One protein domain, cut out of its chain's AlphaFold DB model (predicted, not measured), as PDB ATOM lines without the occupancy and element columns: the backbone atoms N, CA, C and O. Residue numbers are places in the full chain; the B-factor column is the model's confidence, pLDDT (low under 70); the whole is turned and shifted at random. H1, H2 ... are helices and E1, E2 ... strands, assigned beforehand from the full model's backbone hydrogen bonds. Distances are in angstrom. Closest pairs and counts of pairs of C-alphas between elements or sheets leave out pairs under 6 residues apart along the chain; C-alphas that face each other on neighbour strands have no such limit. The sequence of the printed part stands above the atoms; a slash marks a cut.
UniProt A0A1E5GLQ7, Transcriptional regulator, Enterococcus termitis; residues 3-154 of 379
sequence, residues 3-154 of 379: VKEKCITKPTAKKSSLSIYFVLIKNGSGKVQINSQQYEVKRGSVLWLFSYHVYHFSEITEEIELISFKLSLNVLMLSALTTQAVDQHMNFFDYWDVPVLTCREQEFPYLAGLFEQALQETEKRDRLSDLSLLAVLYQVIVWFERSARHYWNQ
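AT A GLANCE: This is residues 3 to 154 of the 379 residues of the protein "Transcriptional regulator" of Enterococcus termitis (UniProt A0A1E5GLQ7). A strongly twisted antiparallel sheet of six strands has its two long strands, E2 and E5, folding back sharply near one end, and a helical hairpin, H3 and H4, covers one of its faces. Beyond this body, H1 and H2 form a loose excursion, and residues 81 to 88 stick out. The printed part has 152 residues, with named elements in the order E1 E2 E3 E4 E5 H1 H2 E6 H3 H4, of mixed class; the sheet is branched at E2. The whole is compact, with a radius of gyration of the C-alphas of 15.3 A and spans of 44 by 39 by 32 A.

IN THESE COORDINATES: E2, residues 20 to 34, bends by 153 degrees at residue 30, and E5, residues 55 to 71, bends by 158 degrees at residue 59; they measure 13.8 A and 16.8 A from first to last C-alpha. E1 is residues 3 to 8, beginning at C-alpha 3 (43.509, 12.544, -21.721), E3 residues 37 to 42, E4 residues 45 to 49 and E6 residues 100 to 102. H3, residues 108 to 124, is 24.3 A long. H4, residues 129 to 152, is 34.5 A long and ends at C-alpha 152 (23.478, 3.803, -2.886). H1 is residues 73 to 81 and H2 residues 89 to 94.

HOW THE PARTS SIT: E5 lies on one side of E2, with N 24 and O 67 2.9 A apart; E3 and E4 lie on the other side, beside residues 28 to 34 and 20 to 25. E2 and E3 form a hairpin, with N 32 and O 39 within hydrogen-bond range at 2.9 A, and E2 and E4 are antiparallel neighbours, with N 23 and O 47 within hydrogen-bond range at 2.9 A. The edge strands E1 and E6 pair with E5, N 6 and O 66 at 2.9 A, and with E4, N 46 and O 101 at 2.7 A. H3 and H4 are on the same face of the sheet. H3, at a height of 9.1 A, is over E1, E2 and E5; its closest C-alphas to E5 are those of Phe 115 and Ile 67, 6.5 A. H4, at a height of 9.5 A, runs across the strands, at 76 degrees to E4 on the local plane. H3 and H4 form a helical hairpin: H4 touches H3 with residues 129 to 140 alone, at a shallow tilt of 26 degrees, opposite ways, the closest C-alphas being those of Glu 121 and Ser 129, 5.1 A. H1 and H4 are near each other, with 9 pairs of C-alphas within 10 A, while H2 and H4 are apart. In H1 and H3 every O i to N i+4 pair is within hydrogen-bond range; H4 has 19 of 20, and H2 has 0 of 2, with 1 of 3 O i to N i+3 pairs.

THE WHOLE: The C-alphas farthest apart, of Thr 61 and Gln 84, are 44.7 A apart. The printed part has no cut, and the link from E1 to E2, 11 residues, is long. The mean pLDDT of the printed part is 81.0; residue 18, residues 72 to 97, residue 127 and residues 151 to 154 are under 70.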
ATOM      1  N   VAL A   3      43.030  13.422 -22.799       87.62
ATOM      2  CA  VAL A   3      43.509  12.544 -21.721       87.62
ATOM      3  C   VAL A   3      44.873  13.030 -21.255       87.62
ATOM      4  O   VAL A   3      45.713  13.396 -22.076       87.62
ATOM      5  N   LYS A   4      45.072  13.115 -19.938       91.56
ATOM      6  CA  LYS A   4      46.326  13.590 -19.339       91.56
ATOM      7  C   LYS A   4      46.668  12.830 -18.077       91.56
ATOM      8  O   LYS A   4      45.821  12.727 -17.188       91.56
ATOM      9  N   GLU A   5      47.929  12.445 -17.973       94.38
ATOM     10  CA  GLU A   5      48.553  12.027 -16.725       94.38
ATOM     11  C   GLU A   5      49.083  13.248 -15.959       94.38
ATOM     12  O   GLU A   5      49.521  14.238 -16.558       94.38
ATOM     13  N   LYS A   6      48.954  13.229 -14.631       94.75
ATOM     14  CA  LYS A   6      49.414  14.295 -13.737       94.75
ATOM     15  C   LYS A   6      49.856  13.716 -12.404       94.75
ATOM     16  O   LYS A   6      49.301  12.724 -11.946       94.75
ATOM     17  N   CYS A   7      50.755  14.439 -11.752       95.81
ATOM     18  CA  CYS A   7      51.122  14.208 -10.367       95.81
ATOM     19  C   CYS A   7      50.681  15.389  -9.482       95.81
ATOM     20  O   CYS A   7      50.751  16.553  -9.900       95.81
ATOM     21  N   ILE A   8      50.197  15.094  -8.274       94.62
ATOM     22  CA  ILE A   8      49.830  16.068  -7.247       94.62
ATOM     23  C   ILE A   8      50.614  15.762  -5.969       94.62
ATOM     24  O   ILE A   8      50.360  14.774  -5.286       94.62
ATOM     25  N   THR A   9      51.524  16.668  -5.619       94.69
ATOM     26  CA  THR A   9      52.390  16.566  -4.431       94.69
ATOM     27  C   THR A   9      51.961  17.483  -3.284       94.69
ATOM     28  O   THR A   9      52.485  17.388  -2.179       94.69
ATOM     29  N   LYS A  10      51.034  18.416  -3.534       95.12
ATOM     30  CA  LYS A  10      50.552  19.403  -2.555       95.12
ATOM     31  C   LYS A  10      49.052  19.644  -2.719       95.12
ATOM     32  O   LYS A  10      48.543  19.485  -3.833       95.12
ATOM     33  N   PRO A  11      48.349  20.083  -1.657       95.19
ATOM     34  CA  PRO A  11      46.957  20.493  -1.758       95.19
ATOM     35  C   PRO A  11      46.732  21.507  -2.883       95.19
ATOM     36  O   PRO A  11      47.547  22.396  -3.136       95.19
ATOM     37  N   THR A  12      45.609  21.355  -3.572       94.50
ATOM     38  CA  THR A  12      45.272  22.160  -4.754       94.50
ATOM     39  C   THR A  12      44.286  23.267  -4.398       94.50
ATOM     40  O   THR A  12      43.525  23.158  -3.440       94.50
ATOM     41  N   ALA A  13      44.264  24.346  -5.178       91.12
ATOM     42  CA  ALA A  13      43.235  25.370  -5.027       91.12
ATOM     43  C   ALA A  13      41.860  24.847  -5.481       91.12
ATOM     44  O   ALA A  13      41.767  24.047  -6.418       91.12
ATOM     45  N   LYS A  14      40.788  25.353  -4.853       88.62
ATOM     46  CA  LYS A  14      39.405  25.101  -5.289       88.62
ATOM     47  C   LYS A  14      39.228  25.512  -6.744       88.62
ATOM     48  O   LYS A  14      39.534  26.643  -7.119       88.62
ATOM     49  N   LYS A  15      38.685  24.601  -7.545       85.88
ATOM     50  CA  LYS A  15      38.343  24.847  -8.945       85.88
ATOM     51  C   LYS A  15      36.987  24.245  -9.286       85.88
ATOM     52  O   LYS A  15      36.576  23.238  -8.719       85.88
ATOM     53  N   SER A  16      36.326  24.848 -10.260       76.38
ATOM     54  CA  SER A  16      35.253  24.227 -11.030       76.38
ATOM     55  C   SER A  16      35.690  24.176 -12.491       76.38
ATOM     56  O   SER A  16      36.572  24.928 -12.918       76.38
ATOM     57  N   SER A  17      35.134  23.251 -13.263       74.31
ATOM     58  CA  SER A  17      35.409  23.168 -14.694       74.31
ATOM     59  C   SER A  17      34.140  22.829 -15.441       74.31
ATOM     60  O   SER A  17      33.298  22.107 -14.944       74.31
ATOM     61  N   LEU A  18      34.021  23.345 -16.654       62.22
ATOM     62  CA  LEU A  18      32.860  23.145 -17.522       62.22
ATOM     63  C   LEU A  18      32.915  21.823 -18.269       62.22
ATOM     64  O   LEU A  18      31.921  21.364 -18.824       62.22
ATOM     65  N   SER A  19      34.111  21.252 -18.333       72.75
ATOM     66  CA  SER A  19      34.311  19.912 -18.849       72.75
ATOM     67  C   SER A  19      33.961  18.898 -17.772       72.75
ATOM     68  O   SER A  19      34.153  19.149 -16.583       72.75
ATOM     69  N   ILE A  20      33.487  17.744 -18.210       77.38
ATOM     70  CA  ILE A  20      33.316  16.584 -17.347       77.38
ATOM     71  C   ILE A  20      34.662  15.877 -17.260       77.38
ATOM     72  O   ILE A  20      35.388  15.818 -18.260       77.38
ATOM     73  N   TYR A  21      34.993  15.354 -16.083       88.44
ATOM     74  CA  TYR A  21      36.206  14.575 -15.890       88.44
ATOM     75  C   TYR A  21      35.907  13.198 -15.332       88.44
ATOM     76  O   TYR A  21      35.178  13.085 -14.353       88.44
ATOM     77  N   PHE A  22      36.556  12.191 -15.903       91.44
ATOM     78  CA  PHE A  22      36.851  10.960 -15.185       91.44
ATOM     79  C   PHE A  22      38.303  11.005 -14.741       91.44
ATOM     80  O   PHE A  22      39.176  11.335 -15.543       91.44
ATOM     81  N   VAL A  23      38.567  10.699 -13.479       95.62
ATOM     82  CA  VAL A  23      39.922  10.696 -12.922       95.62
ATOM     83  C   VAL A  23      40.166   9.366 -12.240       95.62
ATOM     84  O   VAL A  23      39.438   9.045 -11.312       95.62
ATOM     85  N   LEU A  24      41.185   8.627 -12.664       97.56
ATOM     86  CA  LEU A  24      41.679   7.449 -11.959       97.56
ATOM     87  C   LEU A  24      42.910   7.842 -11.150       97.56
ATOM     88  O   LEU A  24      43.863   8.388 -11.707       97.56
ATOM     89  N   ILE A  25      42.904   7.520  -9.862       97.88
ATOM     90  CA  ILE A  25      44.087   7.565  -9.008       97.88
ATOM     91  C   ILE A  25      44.876   6.270  -9.225       97.88
ATOM     92  O   ILE A  25      44.454   5.194  -8.791       97.88
ATOM     93  N   LYS A  26      46.007   6.364  -9.931       96.94
ATOM     94  CA  LYS A  26      46.900   5.228 -10.205       96.94
ATOM     95  C   LYS A  26      47.696   4.840  -8.970       96.94
ATOM     96  O   LYS A  26      47.845   3.653  -8.695       96.94
ATOM     97  N   ASN A  27      48.179   5.839  -8.239       96.62
ATOM     98  CA  ASN A  27      48.982   5.645  -7.045       96.62
ATOM     99  C   ASN A  27      48.798   6.802  -6.054       96.62
ATOM    100  O   ASN A  27      48.279   7.862  -6.420       96.62
ATOM    101  N   GLY A  28      49.225   6.579  -4.814       96.88
ATOM    102  CA  GLY A  28      49.138   7.545  -3.727       96.88
ATOM    103  C   GLY A  28      47.784   7.585  -3.032       96.88
ATOM    104  O   GLY A  28      46.875   6.792  -3.307       96.88
ATOM    105  N   SER A  29      47.664   8.534  -2.108       97.56
ATOM    106  CA  SER A  29      46.518   8.672  -1.221       97.56
ATOM    107  C   SER A  29      46.359  10.103  -0.707       97.56
ATOM    108  O   SER A  29      47.291  10.911  -0.702       97.56
ATOM    109  N   GLY A  30      45.145  10.441  -0.287       97.25
ATOM    110  CA  GLY A  30      44.833  11.733   0.300       97.25
ATOM    111  C   GLY A  30      43.333  11.936   0.442       97.25
ATOM    112  O   GLY A  30      42.554  10.985   0.522       97.25
ATOM    113  N   LYS A  31      42.909  13.200   0.440       97.38
ATOM    114  CA  LYS A  31      41.493  13.570   0.492       97.38
ATOM    115  C   LYS A  31      41.162  14.599  -0.570       97.38
ATOM    116  O   LYS A  31      41.899  15.561  -0.800       97.38
ATOM    117  N   VAL A  32      40.008  14.414  -1.196       96.06
ATOM    118  CA  VAL A  32      39.410  15.376  -2.115       96.06
ATOM    119  C   VAL A  32      38.149  15.932  -1.473       96.06
ATOM    120  O   VAL A  32      37.272  15.193  -1.038       96.06
ATOM    121  N   GLN A  33      38.043  17.253  -1.400       93.69
ATOM    122  CA  GLN A  33      36.778  17.892  -1.075       93.69
ATOM    123  C   GLN A  33      36.060  18.212  -2.381       93.69
ATOM    124  O   GLN A  33      36.605  18.934  -3.223       93.69
ATOM    125  N   ILE A  34      34.836  17.706  -2.517       91.19
ATOM    126  CA  ILE A  34      33.928  17.974  -3.629       91.19
ATOM    127  C   ILE A  34      32.674  18.613  -3.038       91.19
ATOM    128  O   ILE A  34      31.983  18.051  -2.192       91.19
ATOM    129  N   ASN A  35      32.404  19.837  -3.468       87.88
ATOM    130  CA  ASN A  35      31.451  20.748  -2.864       87.88
ATOM    131  C   ASN A  35      31.714  20.922  -1.354       87.88
ATOM    132  O   ASN A  35      32.772  21.426  -0.959       87.88
ATOM    133  N   SER A  36      30.763  20.520  -0.515       82.81
ATOM    134  CA  SER A  36      30.858  20.609   0.947       82.81
ATOM    135  C   SER A  36      31.251  19.283   1.606       82.81
ATOM    136  O   SER A  36      31.421  19.256   2.819       82.81
ATOM    137  N   GLN A  37      31.427  18.209   0.827       86.31
ATOM    138  CA  GLN A  37      31.737  16.872   1.330       86.31
ATOM    139  C   GLN A  37      33.190  16.495   1.041       86.31
ATOM    140  O   GLN A  37      33.784  16.923   0.046       86.31
ATOM    141  N   GLN A  38      33.770  15.709   1.941       91.12
ATOM    142  CA  GLN A  38      35.141  15.234   1.855       91.12
ATOM    143  C   GLN A  38      35.144  13.733   1.582       91.12
ATOM    144  O   GLN A  38      34.407  12.988   2.218       91.12
ATOM    145  N   TYR A  39      35.980  13.314   0.640       93.06
ATOM    146  CA  TYR A  39      36.122  11.930   0.209       93.06
ATOM    147  C   TYR A  39      37.582  11.518   0.338       93.06
ATOM    148  O   TYR A  39      38.486  12.272  -0.042       93.06
ATOM    149  N   GLU A  40      37.814  10.318   0.854       95.31
ATOM    150  CA  GLU A  40      39.132   9.700   0.802       95.31
ATOM    151  C   GLU A  40      39.424   9.237  -0.622       95.31
ATOM    152  O   GLU A  40      38.557   8.711  -1.320       95.31
ATOM    153  N   VAL A  41      40.657   9.457  -1.062       96.88
ATOM    154  CA  VAL A  41      41.144   8.979  -2.350       96.88
ATOM    155  C   VAL A  41      42.419   8.193  -2.132       96.88
ATOM    156  O   VAL A  41      43.287   8.571  -1.353       96.88
ATOM    157  N   LYS A  42      42.519   7.080  -2.839       97.31
ATOM    158  CA  LYS A  42      43.669   6.178  -2.851       97.31
ATOM    159  C   LYS A  42      43.776   5.496  -4.205       97.31
ATOM    160  O   LYS A  42      42.858   5.626  -5.020       97.31
ATOM    161  N   ARG A  43      44.841   4.732  -4.435       97.38
ATOM    162  CA  ARG A  43      44.957   3.833  -5.593       97.38
ATOM    163  C   ARG A  43      43.637   3.106  -5.893       97.38
ATOM    164  O   ARG A  43      43.008   2.544  -5.002       97.38
ATOM    165  N   GLY A  44      43.202   3.178  -7.151       96.69
ATOM    166  CA  GLY A  44      41.935   2.608  -7.622       96.69
ATOM    167  C   GLY A  44      40.697   3.462  -7.360       96.69
ATOM    168  O   GLY A  44      39.591   3.069  -7.723       96.69
ATOM    169  N   SER A  45      40.855   4.649  -6.773       96.94
ATOM    170  CA  SER A  45      39.761   5.616  -6.694       96.94
ATOM    171  C   SER A  45      39.506   6.229  -8.063       96.94
ATOM    172  O   SER A  45      40.423   6.722  -8.721       96.94
ATOM    173  N   VAL A  46      38.248   6.210  -8.478       95.94
ATOM    174  CA  VAL A  46      37.743   6.817  -9.699       95.94
ATOM    175  C   VAL A  46      36.801   7.945  -9.309       95.94
ATOM    176  O   VAL A  46      35.851   7.744  -8.555       95.94
ATOM    177  N   LEU A  47      37.067   9.142  -9.824       94.69
ATOM    178  CA  LEU A  47      36.237  10.316  -9.610       94.69
ATOM    179  C   LEU A  47      35.479  10.646 -10.892       94.69
ATOM    180  O   LEU A  47      36.090  10.701 -11.963       94.69
ATOM    181  N   TRP A  48      34.190  10.954 -10.768       90.19
ATOM    182  CA  TRP A  48      33.376  11.496 -11.853       90.19
ATOM    183  C   TRP A  48      32.931  12.922 -11.526       90.19
ATOM    184  O   TRP A  48      32.109  13.177 -10.643       90.19
ATOM    185  N   LEU A  49      33.541  13.891 -12.208       87.69
ATOM    186  CA  LEU A  49      33.419  15.308 -11.886       87.69
ATOM    187  C   LEU A  49      32.630  16.057 -12.958       87.69
ATOM    188  O   LEU A  49      33.040  16.093 -14.118       87.69
ATOM    189  N   PHE A  50      31.540  16.703 -12.544       78.50
ATOM    190  CA  PHE A  50      30.645  17.478 -13.402       78.50
ATOM    191  C   PHE A  50      30.882  18.973 -13.330       78.50
ATOM    192  O   PHE A  50      31.614  19.475 -12.480       78.50
ATOM    193  N   SER A  51      30.180  19.696 -14.202       74.75
ATOM    194  CA  SER A  51      30.243  21.153 -14.258       74.75
ATOM    195  C   SER A  51      29.762  21.850 -12.985       74.75
ATOM    196  O   SER A  51      30.222  22.953 -12.697       74.75
ATOM    197  N   TYR A  52      28.907  21.196 -12.197       74.25
ATOM    198  CA  TYR A  52      28.428  21.681 -10.901       74.25
ATOM    199  C   TYR A  52      29.280  21.196  -9.708       74.25
ATOM    200  O   TYR A  52      28.944  21.486  -8.563       74.25
ATOM    201  N   HIS A  53      30.376  20.457  -9.929       85.56
ATOM    202  CA  HIS A  53      31.306  20.087  -8.859       85.56
ATOM    203  C   HIS A  53      32.384  21.164  -8.678       85.56
ATOM    204  O   HIS A  53      33.192  21.429  -9.572       85.56
ATOM    205  N   VAL A  54      32.435  21.754  -7.482       86.50
ATOM    206  CA  VAL A  54      33.563  22.571  -7.020       86.50
ATOM    207  C   VAL A  54      34.480  21.677  -6.206       86.50
ATOM    208  O   VAL A  54      34.070  21.182  -5.165       86.50
ATOM    209  N   TYR A  55      35.715  21.459  -6.644       93.25
ATOM    210  CA  TYR A  55      36.583  20.477  -6.002       93.25
ATOM    211  C   TYR A  55      38.029  20.937  -5.846       93.25
ATOM    212  O   TYR A  55      38.517  21.816  -6.560       93.25
ATOM    213  N   HIS A  56      38.712  20.307  -4.896       95.00
ATOM    214  CA  HIS A  56      40.161  20.344  -4.737       95.00
ATOM    215  C   HIS A  56      40.636  19.151  -3.915       95.00
ATOM    216  O   HIS A  56      39.922  18.676  -3.034       95.00
ATOM    217  N   PHE A  57      41.856  18.700  -4.185       96.12
ATOM    218  CA  PHE A  57      42.594  17.840  -3.266       96.12
ATOM    219  C   PHE A  57      42.979  18.678  -2.046       96.12
ATOM    220  O   PHE A  57      43.787  19.601  -2.179       96.12
ATOM    221  N   SER A  58      42.328  18.415  -0.915       95.94
ATOM    222  CA  SER A  58      42.476  19.171   0.332       95.94
ATOM    223  C   SER A  58      43.631  18.651   1.186       95.94
ATOM    224  O   SER A  58      44.246  19.426   1.912       95.94
ATOM    225  N   GLU A  59      43.956  17.366   1.060       96.94
ATOM    226  CA  GLU A  59      45.034  16.696   1.786       96.94
ATOM    227  C   GLU A  59      45.740  15.713   0.846       96.94
ATOM    228  O   GLU A  59      45.075  15.012   0.082       96.94
ATOM    229  N   ILE A  60      47.071  15.671   0.895       97.25
ATOM    230  CA  ILE A  60      47.908  14.724   0.148       97.25
ATOM    231  C   ILE A  60      48.741  13.981   1.187       97.25
ATOM    232  O   ILE A  60      49.623  14.588   1.797       97.25
ATOM    233  N   THR A  61      48.416  12.715   1.437       96.81
ATOM    234  CA  THR A  61      49.145  11.871   2.397       96.81
ATOM    235  C   THR A  61      50.313  11.169   1.721       96.81
ATOM    236  O   THR A  61      51.399  11.095   2.286       96.81
ATOM    237  N   GLU A  62      50.112  10.737   0.478       96.69
ATOM    238  CA  GLU A  62      51.144  10.197  -0.406       96.69
ATOM    239  C   GLU A  62      51.010  10.859  -1.777       96.69
ATOM    240  O   GLU A  62      49.916  11.253  -2.176       96.69
ATOM    241  N   GLU A  63      52.116  10.982  -2.507       97.56
ATOM    242  CA  GLU A  63      52.134  11.585  -3.841       97.56
ATOM    243  C   GLU A  63      51.100  10.936  -4.773       97.56
ATOM    244  O   GLU A  63      51.143   9.733  -5.023       97.56
ATOM    245  N   ILE A  64      50.150  11.739  -5.268       97.81
ATOM    246  CA  ILE A  64      49.024  11.242  -6.061       97.81
ATOM    247  C   ILE A  64      49.375  11.293  -7.545       97.81
ATOM    248  O   ILE A  64      49.427  12.370  -8.146       97.81
ATOM    249  N   GLU A  65      49.497  10.120  -8.155       97.81
ATOM    250  CA  GLU A  65      49.578   9.947  -9.604       97.81
ATOM    251  C   GLU A  65      48.187   9.651 -10.164       97.81
ATOM    252  O   GLU A  65      47.490   8.742  -9.698       97.81
ATOM    253  N   LEU A  66      47.758  10.408 -11.175       96.94
ATOM    254  CA  LEU A  66      46.425  10.266 -11.750       96.94
ATOM    255  C   LEU A  66      46.408  10.366 -13.270       96.94
ATOM    256  O   LEU A  66      47.171  11.127 -13.864       96.94
ATOM    257  N   ILE A  67      45.457   9.665 -13.889       96.25
ATOM    258  CA  ILE A  67      45.075   9.864 -15.291       96.25
ATOM    259  C   ILE A  67      43.681  10.478 -15.321       96.25
ATOM    260  O   ILE A  67      42.758  10.013 -14.653       96.25
ATOM    261  N   SER A  68      43.520  11.540 -16.106       93.06
ATOM    262  CA  SER A  68      42.256  12.253 -16.262       93.06
ATOM    263  C   SER A  68      41.784  12.251 -17.709       93.06
ATOM    264  O   SER A  68      42.503  12.708 -18.595       93.06
ATOM    265  N   PHE A  69      40.551  11.803 -17.931       86.75
ATOM    266  CA  PHE A  69      39.789  12.052 -19.148       86.75
ATOM    267  C   PHE A  69      39.009  13.337 -18.991       86.75
ATOM    268  O   PHE A  69      38.277  13.500 -18.021       86.75
ATOM    269  N   LYS A  70      39.097  14.217 -19.976       84.31
ATOM    270  CA  LYS A  70      38.305  15.435 -20.065       84.31
ATOM    271  C   LYS A  70      37.372  15.363 -21.269       84.31
ATOM    272  O   LYS A  70      37.799  15.127 -22.405       84.31
ATOM    273  N   LEU A  71      36.097  15.626 -21.010       72.38
ATOM    274  CA  LEU A  71      34.992  15.504 -21.956       72.38
ATOM    275  C   LEU A  71      34.212  16.820 -22.025       72.38
ATOM    276  O   LEU A  71      34.067  17.522 -21.022       72.38
ATOM    277  N   SER A  72      33.666  17.150 -23.194       65.19
ATOM    278  CA  SER A  72      32.608  18.159 -23.275       65.19
ATOM    279  C   SER A  72      31.258  17.521 -22.944       65.19
ATOM    280  O   SER A  72      31.041  16.347 -23.242       65.19
ATOM    281  N   LEU A  73      30.337  18.306 -22.378       56.03
ATOM    282  CA  LEU A  73      28.971  17.862 -22.079       56.03
ATOM    283  C   LEU A  73      28.283  17.252 -23.312       56.03
ATOM    284  O   LEU A  73      27.616  16.234 -23.195       56.03
ATOM    285  N   ASN A  74      28.540  17.798 -24.505       51.38
ATOM    286  CA  ASN A  74      28.002  17.287 -25.770       51.38
ATOM    287  C   ASN A  74      28.375  15.820 -26.037       51.38
ATOM    288  O   ASN A  74      27.554  15.090 -26.569       51.38
ATOM    289  N   VAL A  75      29.583  15.374 -25.666       54.12
ATOM    290  CA  VAL A  75      29.998  13.971 -25.855       54.12
ATOM    291  C   VAL A  75      29.209  13.044 -24.929       54.12
ATOM    292  O   VAL A  75      28.778  11.983 -25.364       54.12
ATOM    293  N   LEU A  76      28.950  13.467 -23.687       54.31
ATOM    294  CA  LEU A  76      28.095  12.711 -22.768       54.31
ATOM    295  C   LEU A  76      26.629  12.710 -23.238       54.31
ATOM    296  O   LEU A  76      25.973  11.676 -23.207       54.31
ATOM    297  N   MET A  77      26.117  13.834 -23.740       45.09
ATOM    298  CA  MET A  77      24.752  13.904 -24.275       45.09
ATOM    299  C   MET A  77      24.581  13.025 -25.521       45.09
ATOM    300  O   MET A  77      23.614  12.281 -25.602       45.09
ATOM    301  N   LEU A  78      25.543  13.030 -26.451       45.28
ATOM    302  CA  LEU A  78      25.558  12.110 -27.599       45.28
ATOM    303  C   LEU A  78      25.576  10.645 -27.151       45.28
ATOM    304  O   LEU A  78      24.954   9.800 -27.787       45.28
ATOM    305  N   SER A  79      26.239  10.360 -26.029       45.41
ATOM    306  CA  SER A  79      26.268   9.025 -25.439       45.41
ATOM    307  C   SER A  79      24.947   8.593 -24.800       45.41
ATOM    308  O   SER A  79      24.627   7.408 -24.805       45.41
ATOM    309  N   ALA A  80      24.154   9.554 -24.320       42.44
ATOM    310  CA  ALA A  80      22.820   9.321 -23.776       42.44
ATOM    311  C   ALA A  80      21.740   9.202 -24.873       42.44
ATOM    312  O   ALA A  80      20.729   8.543 -24.666       42.44
ATOM    313  N   LEU A  81      21.952   9.800 -26.054       37.78
ATOM    314  CA  LEU A  81      20.986   9.794 -27.167       37.78
ATOM    315  C   LEU A  81      20.915   8.460 -27.936       37.78
ATOM    316  O   LEU A  81      19.959   8.235 -28.673       37.78
ATOM    317  N   THR A  82      21.896   7.564 -27.784       39.34
ATOM    318  CA  THR A  82      21.908   6.245 -28.457       39.34
ATOM    319  C   THR A  82      21.055   5.193 -27.750       39.34
ATOM    320  O   THR A  82      20.834   4.110 -28.288       39.34
ATOM    321  N   THR A  83      20.541   5.502 -26.561       42.41
ATOM    322  CA  THR A  83      19.583   4.664 -25.845       42.41
ATOM    323  C   THR A  83      18.222   5.344 -25.904       42.41
ATOM    324  O   THR A  83      18.036   6.447 -25.407       42.41
ATOM    325  N   GLN A  84      17.233   4.663 -26.487       40.50
ATOM    326  CA  GLN A  84      15.817   5.073 -26.582       40.50
ATOM    327  C   GLN A  84      15.128   5.268 -25.206       40.50
ATOM    328  O   GLN A  84      13.912   5.381 -25.111       40.50
ATOM    329  N   ALA A  85      15.911   5.284 -24.130       38.28
ATOM    330  CA  ALA A  85      15.523   5.284 -22.737       38.28
ATOM    331  C   ALA A  85      15.730   6.658 -22.081       38.28
ATOM    332  O   ALA A  85      15.870   6.717 -20.868       38.28
ATOM    333  N   VAL A  86      15.755   7.766 -22.832       39.41
ATOM    334  CA  VAL A  86      15.913   9.120 -22.258       39.41
ATOM    335  C   VAL A  86      14.860   9.399 -21.169       39.41
ATOM    336  O   VAL A  86      15.203   9.967 -20.136       39.41
ATOM    337  N   ASP A  87      13.636   8.874 -21.307       36.78
ATOM    338  CA  ASP A  87      12.594   9.000 -20.273       36.78
ATOM    339  C   ASP A  87      12.803   8.079 -19.055       36.78
ATOM    340  O   ASP A  87      12.403   8.423 -17.946       36.78
ATOM    341  N   GLN A  88      13.484   6.936 -19.205       38.94
ATOM    342  CA  GLN A  88      13.839   6.054 -18.076       38.94
ATOM    343  C   GLN A  88      15.184   6.437 -17.433       38.94
ATOM    344  O   GLN A  88      15.425   6.151 -16.260       38.94
ATOM    345  N   HIS A  89      16.039   7.152 -18.164       42.12
ATOM    346  CA  HIS A  89      17.252   7.798 -17.675       42.12
ATOM    347  C   HIS A  89      16.959   9.097 -16.914       42.12
ATOM    348  O   HIS A  89      17.865   9.660 -16.323       42.12
ATOM    349  N   MET A  90      15.707   9.542 -16.788       34.84
ATOM    350  CA  MET A  90      15.363  10.527 -15.751       34.84
ATOM    351  C   MET A  90      15.475   9.940 -14.325       34.84
ATOM    352  O   MET A  90      15.569  10.699 -13.368       34.84
ATOM    353  N   ASN A  91      15.609   8.612 -14.168       38.78
ATOM    354  CA  ASN A  91      16.061   7.982 -12.914       38.78
ATOM    355  C   ASN A  91      17.597   7.944 -12.766       38.78
ATOM    356  O   ASN A  91      18.107   7.461 -11.762       38.78
ATOM    357  N   PHE A  92      18.363   8.444 -13.738       41.12
ATOM    358  CA  PHE A  92      19.823   8.605 -13.639       41.12
ATOM    359  C   PHE A  92      20.208   9.627 -12.550       41.12
ATOM    360  O   PHE A  92      21.308   9.590 -12.006       41.12
ATOM    361  N   PHE A  93      19.277  10.513 -12.185       48.22
ATOM    362  CA  PHE A  93      19.494  11.612 -11.245       48.22
ATOM    363  C   PHE A  93      19.368  11.224  -9.764       48.22
ATOM    364  O   PHE A  93      19.873  11.964  -8.919       48.22
ATOM    365  N   ASP A  94      18.789  10.060  -9.452       42.56
ATOM    366  CA  ASP A  94      18.649   9.563  -8.075       42.56
ATOM    367  C   ASP A  94      19.908   8.838  -7.554       42.56
ATOM    368  O   ASP A  94      20.001   8.580  -6.358       42.56
ATOM    369  N   TYR A  95      20.877   8.500  -8.421       44.00
ATOM    370  CA  TYR A  95      22.041   7.657  -8.072       44.00
ATOM    371  C   TYR A  95      23.397   8.380  -8.090       44.00
ATOM    372  O   TYR A  95      24.421   7.795  -7.736       44.00
ATOM    373  N   TRP A  96      23.443   9.650  -8.498       52.66
ATOM    374  CA  TRP A  96      24.697  10.392  -8.723       52.66
ATOM    375  C   TRP A  96      25.279  11.082  -7.481       52.66
ATOM    376  O   TRP A  96      26.040  12.046  -7.571       52.66
ATOM    377  N   ASP A  97      24.922  10.587  -6.301       62.22
ATOM    378  CA  ASP A  97      25.344  11.124  -5.005       62.22
ATOM    379  C   ASP A  97      26.800  10.819  -4.639       62.22
ATOM    380  O   ASP A  97      27.322  11.399  -3.687       62.22
ATOM    381  N   VAL A  98      27.482   9.961  -5.401       76.69
ATOM    382  CA  VAL A  98      28.815   9.465  -5.044       76.69
ATOM    383  C   VAL A  98      29.820   9.809  -6.147       76.69
ATOM    384  O   VAL A  98      30.057   9.006  -7.046       76.69
ATOM    385  N   PRO A  99      30.431  11.008  -6.115       86.62
ATOM    386  CA  PRO A  99      31.377  11.448  -7.141       86.62
ATOM    387  C   PRO A  99      32.734  10.736  -7.064       86.62
ATOM    388  O   PRO A  99      33.576  10.970  -7.930       86.62
ATOM    389  N   VAL A 100      32.962   9.910  -6.037       91.88
ATOM    390  CA  VAL A 100      34.202   9.163  -5.801       91.88
ATOM    391  C   VAL A 100      33.866   7.728  -5.421       91.88
ATOM    392  O   VAL A 100      33.228   7.495  -4.401       91.88
ATOM    393  N   LEU A 101      34.339   6.769  -6.208       92.31
ATOM    394  CA  LEU A 101      34.227   5.342  -5.910       92.31
ATOM    395  C   LEU A 101      35.612   4.717  -5.922       92.31
ATOM    396  O   LEU A 101      36.445   5.086  -6.742       92.31
ATOM    397  N   THR A 102      35.858   3.740  -5.059       94.25
ATOM    398  CA  THR A 102      37.102   2.968  -5.092       94.25
ATOM    399  C   THR A 102      36.825   1.578  -5.636       94.25
ATOM    400  O   THR A 102      35.958   0.871  -5.122       94.25
ATOM    401  N   CYS A 103      37.554   1.187  -6.682       93.88
ATOM    402  CA  CYS A 103      37.445  -0.155  -7.235       93.88
ATOM    403  C   CYS A 103      38.036  -1.204  -6.296       93.88
ATOM    404  O   CYS A 103      38.871  -0.914  -5.436       93.88
ATOM    405  N   ARG A 104      37.630  -2.458  -6.486       93.50
ATOM    406  CA  ARG A 104      38.276  -3.584  -5.804       93.50
ATOM    407  C   ARG A 104      39.662  -3.810  -6.405       93.50
ATOM    408  O   ARG A 104      39.878  -3.554  -7.588       93.50
ATOM    409  N   GLU A 105      40.583  -4.378  -5.629       93.19
ATOM    410  CA  GLU A 105      41.948  -4.683  -6.100       93.19
ATOM    411  C   GLU A 105      41.963  -5.560  -7.362       93.19
ATOM    412  O   GLU A 105      42.788  -5.375  -8.249       93.19
ATOM    413  N   GLN A 106      40.999  -6.477  -7.490       94.69
ATOM    414  CA  GLN A 106      40.855  -7.348  -8.662       94.69
ATOM    415  C   GLN A 106      40.424  -6.588  -9.931       94.69
ATOM    416  O   GLN A 106      40.708  -7.030 -11.040       94.69
ATOM    417  N   GLU A 107      39.739  -5.452  -9.779       95.00
ATOM    418  CA  GLU A 107      39.241  -4.622 -10.885       95.00
ATOM    419  C   GLU A 107      40.269  -3.571 -11.320       95.00
ATOM    420  O   GLU A 107      40.209  -3.078 -12.449       95.00
ATOM    421  N   PHE A 108      41.223  -3.236 -10.445       96.69
ATOM    422  CA  PHE A 108      42.207  -2.187 -10.693       96.69
ATOM    423  C   PHE A 108      43.003  -2.391 -11.992       96.69
ATOM    424  O   PHE A 108      43.080  -1.433 -12.760       96.69
ATOM    425  N   PRO A 109      43.554  -3.584 -12.310       97.44
ATOM    426  CA  PRO A 109      44.320  -3.772 -13.544       97.44
ATOM    427  C   PRO A 109      43.501  -3.476 -14.805       97.44
ATOM    428  O   PRO A 109      44.014  -2.880 -15.749       97.44
ATOM    429  N   TYR A 110      42.217  -3.842 -14.803       96.56
ATOM    430  CA  TYR A 110      41.308  -3.560 -15.910       96.56
ATOM    431  C   TYR A 110      41.062  -2.053 -16.060       96.56
ATOM    432  O   TYR A 110      41.238  -1.507 -17.149       96.56
ATOM    433  N   LEU A 111      40.714  -1.358 -14.972       96.06
ATOM    434  CA  LEU A 111      40.473   0.088 -15.011       96.06
ATOM    435  C   LEU A 111      41.736   0.880 -15.357       96.06
ATOM    436  O   LEU A 111      41.673   1.792 -16.177       96.06
ATOM    437  N   ALA A 112      42.881   0.525 -14.777       96.56
ATOM    438  CA  ALA A 112      44.161   1.132 -15.126       96.56
ATOM    439  C   ALA A 112      44.464   0.945 -16.618       96.56
ATOM    440  O   ALA A 112      44.755   1.929 -17.297       96.56
ATOM    441  N   GLY A 113      44.271  -0.269 -17.146       96.75
ATOM    442  CA  GLY A 113      44.438  -0.565 -18.568       96.75
ATOM    443  C   GLY A 113      43.544   0.287 -19.473       96.75
ATOM    444  O   GLY A 113      44.018   0.791 -20.488       96.75
ATOM    445  N   LEU A 114      42.285   0.532 -19.091       96.12
ATOM    446  CA  LEU A 114      41.392   1.436 -19.827       96.12
ATOM    447  C   LEU A 114      41.940   2.872 -19.881       96.12
ATOM    448  O   LEU A 114      41.999   3.484 -20.949       96.12
ATOM    449  N   PHE A 115      42.351   3.426 -18.738       95.25
ATOM    450  CA  PHE A 115      42.878   4.793 -18.672       95.25
ATOM    451  C   PHE A 115      44.213   4.934 -19.422       95.25
ATOM    452  O   PHE A 115      44.429   5.941 -20.098       95.25
ATOM    453  N   GLU A 116      45.078   3.922 -19.358       94.88
ATOM    454  CA  GLU A 116      46.346   3.883 -20.095       94.88
ATOM    455  C   GLU A 116      46.138   3.730 -21.602       94.88
ATOM    456  O   GLU A 116      46.757   4.462 -22.374       94.88
ATOM    457  N   GLN A 117      45.215   2.865 -22.035       93.56
ATOM    458  CA  GLN A 117      44.838   2.746 -23.445       93.56
ATOM    459  C   GLN A 117      44.416   4.109 -23.996       93.56
ATOM    460  O   GLN A 117      44.877   4.531 -25.053       93.56
ATOM    461  N   ALA A 118      43.578   4.842 -23.272       91.25
ATOM    462  CA  ALA A 118      43.144   6.150 -23.732       91.25
ATOM    463  C   ALA A 118      44.243   7.219 -23.740       91.25
ATOM    464  O   ALA A 118      44.210   8.131 -24.575       91.25
ATOM    465  N   LEU A 119      45.214   7.124 -22.831       90.94
ATOM    466  CA  LEU A 119      46.402   7.970 -22.879       90.94
ATOM    467  C   LEU A 119      47.183   7.701 -24.175       90.94
ATOM    468  O   LEU A 119      47.444   8.638 -24.926       90.94
ATOM    469  N   GLN A 120      47.420   6.427 -24.505       90.38
ATOM    470  CA  GLN A 120      48.102   6.013 -25.737       90.38
ATOM    471  C   GLN A 120      47.349   6.444 -27.008       90.38
ATOM    472  O   GLN A 120      47.962   6.912 -27.966       90.38
ATOM    473  N   GLU A 121      46.018   6.339 -27.039       88.44
ATOM    474  CA  GLU A 121      45.218   6.798 -28.189       88.44
ATOM    475  C   GLU A 121      45.337   8.309 -28.421       88.44
ATOM    476  O   GLU A 121      45.326   8.786 -29.558       88.44
ATOM    477  N   THR A 122      45.511   9.081 -27.346       80.00
ATOM    478  CA  THR A 122      45.712  10.534 -27.434       80.00
ATOM    479  C   THR A 122      47.077  10.894 -28.041       80.00
ATOM    480  O   THR A 122      47.224  11.971 -28.633       80.00
ATOM    481  N   GLU A 123      48.062  10.001 -27.920       81.19
ATOM    482  CA  GLU A 123      49.398  10.137 -28.513       81.19
ATOM    483  C   GLU A 123      49.423   9.709 -29.983       81.19
ATOM    484  O   GLU A 123      49.985  10.429 -30.809       81.19
ATOM    485  N   LYS A 124      48.769   8.589 -30.329       81.31
ATOM    486  CA  LYS A 124      48.718   8.054 -31.704       81.31
ATOM    487  C   LYS A 124      48.030   9.002 -32.686       81.31
ATOM    488  O   LYS A 124      48.537   9.209 -33.787       81.31
ATOM    489  N   ARG A 125      46.889   9.581 -32.284       72.50
ATOM    490  CA  ARG A 125      46.077  10.518 -33.090       72.50
ATOM    491  C   ARG A 125      45.755  10.012 -34.502       72.50
ATOM    492  O   ARG A 125      45.739  10.799 -35.454       72.50
ATOM    493  N   ASP A 126      45.505   8.716 -34.649       76.06
ATOM    494  CA  ASP A 126      45.076   8.158 -35.927       76.06
ATOM    495  C   ASP A 126      43.549   8.272 -36.110       76.06
ATOM    496  O   ASP A 126      42.823   8.779 -35.252       76.06
ATOM    497  N   ARG A 127      43.046   7.833 -37.271       66.94
ATOM    498  CA  ARG A 127      41.623   7.964 -37.635       66.94
ATOM    499  C   ARG A 127      40.675   7.204 -36.700       66.94
ATOM    500  O   ARG A 127      39.497   7.545 -36.647       66.94
ATOM    501  N   LEU A 128      41.155   6.165 -36.020       79.31
ATOM    502  CA  LEU A 128      40.366   5.285 -35.160       79.31
ATOM    503  C   LEU A 128      40.558   5.597 -33.671       79.31
ATOM    504  O   LEU A 128      39.767   5.121 -32.854       79.31
ATOM    505  N   SER A 129      41.525   6.444 -33.312       79.62
ATOM    506  CA  SER A 129      41.771   6.832 -31.921       79.62
ATOM    507  C   SER A 129      40.534   7.414 -31.232       79.62
ATOM    508  O   SER A 129      40.271   7.095 -30.076       79.62
ATOM    509  N   ASP A 130      39.699   8.186 -31.929       74.50
ATOM    510  CA  ASP A 130      38.454   8.707 -31.347       74.50
ATOM    511  C   ASP A 130      37.401   7.622 -31.069       74.50
ATOM    512  O   ASP A 130      36.701   7.690 -30.057       74.50
ATOM    513  N   LEU A 131      37.289   6.618 -31.948       77.38
ATOM    514  CA  LEU A 131      36.428   5.448 -31.737       77.38
ATOM    515  C   LEU A 131      36.885   4.669 -30.499       77.38
ATOM    516  O   LEU A 131      36.069   4.331 -29.641       77.38
ATOM    517  N   SER A 132      38.195   4.434 -30.397       86.50
ATOM    518  CA  SER A 132      38.828   3.756 -29.262       86.50
ATOM    519  C   SER A 132      38.593   4.531 -27.958       86.50
ATOM    520  O   SER A 132      38.118   3.967 -26.973       86.50
ATOM    521  N   LEU A 133      38.794   5.853 -27.971       84.69
ATOM    522  CA  LEU A 133      38.530   6.738 -26.833       84.69
ATOM    523  C   LEU A 133      37.065   6.703 -26.379       84.69
ATOM    524  O   LEU A 133      36.804   6.653 -25.175       84.69
ATOM    525  N   LEU A 134      36.109   6.716 -27.313       80.56
ATOM    526  CA  LEU A 134      34.687   6.586 -26.987       80.56
ATOM    527  C   LEU A 134      34.381   5.216 -26.374       80.56
ATOM    528  O   LEU A 134      33.714   5.155 -25.344       80.56
ATOM    529  N   ALA A 135      34.894   4.127 -26.949       85.69
ATOM    530  CA  ALA A 135      34.695   2.781 -26.414       85.69
ATOM    531  C   ALA A 135      35.249   2.639 -24.988       85.69
ATOM    532  O   ALA A 135      34.598   2.055 -24.118       85.69
ATOM    533  N   VAL A 136      36.427   3.205 -24.718       90.06
ATOM    534  CA  VAL A 136      36.999   3.258 -23.368       90.06
ATOM    535  C   VAL A 136      36.111   4.073 -22.426       90.06
ATOM    536  O   VAL A 136      35.795   3.610 -21.330       90.06
ATOM    537  N   LEU A 137      35.659   5.255 -22.852       85.38
ATOM    538  CA  LEU A 137      34.769   6.102 -22.057       85.38
ATOM    539  C   LEU A 137      33.495   5.356 -21.639       85.38
ATOM    540  O   LEU A 137      33.129   5.390 -20.466       85.38
ATOM    541  N   TYR A 138      32.840   4.658 -22.569       84.00
ATOM    542  CA  TYR A 138      31.644   3.876 -22.258       84.00
ATOM    543  C   TYR A 138      31.921   2.770 -21.242       84.00
ATOM    544  O   TYR A 138      31.117   2.562 -20.338       84.00
ATOM    545  N   GLN A 139      33.063   2.089 -21.344       91.06
ATOM    546  CA  GLN A 139      33.444   1.063 -20.374       91.06
ATOM    547  C   GLN A 139      33.647   1.649 -18.969       91.06
ATOM    548  O   GLN A 139      33.185   1.055 -17.993       91.06
ATOM    549  N   VAL A 140      34.264   2.832 -18.862       90.25
ATOM    550  CA  VAL A 140      34.431   3.543 -17.583       90.25
ATOM    551  C   VAL A 140      33.081   3.994 -17.014       90.25
ATOM    552  O   VAL A 140      32.822   3.759 -15.834       90.25
ATOM    553  N   ILE A 141      32.195   4.573 -17.837       85.12
ATOM    554  CA  ILE A 141      30.834   4.971 -17.426       85.12
ATOM    555  C   ILE A 141      30.059   3.757 -16.901       85.12
ATOM    556  O   ILE A 141      29.495   3.806 -15.812       85.12
ATOM    557  N   VAL A 142      30.060   2.646 -17.646       85.31
ATOM    558  CA  VAL A 142      29.349   1.417 -17.264       85.31
ATOM    559  C   VAL A 142      29.860   0.870 -15.933       85.31
ATOM    560  O   VAL A 142      29.054   0.462 -15.096       85.31
ATOM    561  N   TRP A 143      31.180   0.853 -15.724       90.62
ATOM    562  CA  TRP A 143      31.749   0.418 -14.450       90.62
ATOM    563  C   TRP A 143      31.319   1.337 -13.297       90.62
ATOM    564  O   TRP A 143      30.887   0.838 -12.254       90.62
ATOM    565  N   PHE A 144      31.383   2.657 -13.494       88.50
ATOM    566  CA  PHE A 144      31.038   3.630 -12.459       88.50
ATOM    567  C   PHE A 144      29.566   3.508 -12.057       88.50
ATOM    568  O   PHE A 144      29.264   3.359 -10.878       88.50
ATOM    569  N   GLU A 145      28.654   3.479 -13.030       80.50
ATOM    570  CA  GLU A 145      27.206   3.359 -12.810       80.50
ATOM    571  C   GLU A 145      26.826   2.062 -12.077       80.50
ATOM    572  O   GLU A 145      26.027   2.065 -11.137       80.50
ATOM    573  N   ARG A 146      27.432   0.931 -12.464       83.75
ATOM    574  CA  ARG A 146      27.204  -0.358 -11.786       83.75
ATOM    575  C   ARG A 146      27.695  -0.329 -10.339       83.75
ATOM    576  O   ARG A 146      27.013  -0.856  -9.460       83.75
ATOM    577  N   SER A 147      28.843   0.295 -10.101       86.19
ATOM    578  CA  SER A 147      29.451   0.405  -8.773       86.19
ATOM    579  C   SER A 147      28.672   1.368  -7.869       86.19
ATOM    580  O   SER A 147      28.376   1.030  -6.723       86.19
ATOM    581  N   ALA A 148      28.246   2.519  -8.400       80.94
ATOM    582  CA  ALA A 148      27.433   3.511  -7.695       80.94
ATOM    583  C   ALA A 148      26.097   2.924  -7.220       80.94
ATOM    584  O   ALA A 148      25.710   3.105  -6.065       80.94
ATOM    585  N   ARG A 149      25.421   2.145  -8.078       76.25
ATOM    586  CA  ARG A 149      24.150   1.485  -7.735       76.25
ATOM    587  C   ARG A 149      24.276   0.543  -6.536       76.25
ATOM    588  O   ARG A 149      23.330   0.406  -5.766       76.25
ATOM    589  N   HIS A 150      25.423  -0.114  -6.373       73.19
ATOM    590  CA  HIS A 150      25.671  -0.971  -5.214       73.19
ATOM    591  C   HIS A 150      25.883  -0.156  -3.929       73.19
ATOM    592  O   HIS A 150      25.402  -0.556  -2.871       73.19
ATOM    593  N   TYR A 151      26.551   0.996  -4.037       69.19
ATOM    594  CA  TYR A 151      26.849   1.896  -2.919       69.19
ATOM    595  C   TYR A 151      25.594   2.603  -2.374       69.19
ATOM    596  O   TYR A 151      25.387   2.659  -1.165       69.19
ATOM    597  N   TRP A 152      24.703   3.072  -3.259       61.59
ATOM    598  CA  TRP A 152      23.478   3.803  -2.886       61.59
ATOM    599  C   TRP A 152      22.505   3.003  -2.006       61.59
ATOM    600  O   TRP A 152      21.723   3.570  -1.248       61.59
ATOM    601  N   ASN A 153      22.574   1.672  -2.051       58.38
ATOM    602  CA  ASN A 153      21.745   0.822  -1.200       58.38
ATOM    603  C   ASN A 153      22.185   0.817   0.279       58.38
ATOM    604  O   ASN A 153      21.521   0.165   1.083       58.38
ATOM    605  N   GLN A 154      23.279   1.501   0.644       54.88
ATOM    606  CA  GLN A 154      23.876   1.417   1.984       54.88
ATOM    607  C   GLN A 154      23.972   2.758   2.736       54.88
ATOM    608  O   GLN A 154      23.898   2.739   3.962       54.88
TER     609      GLN A 154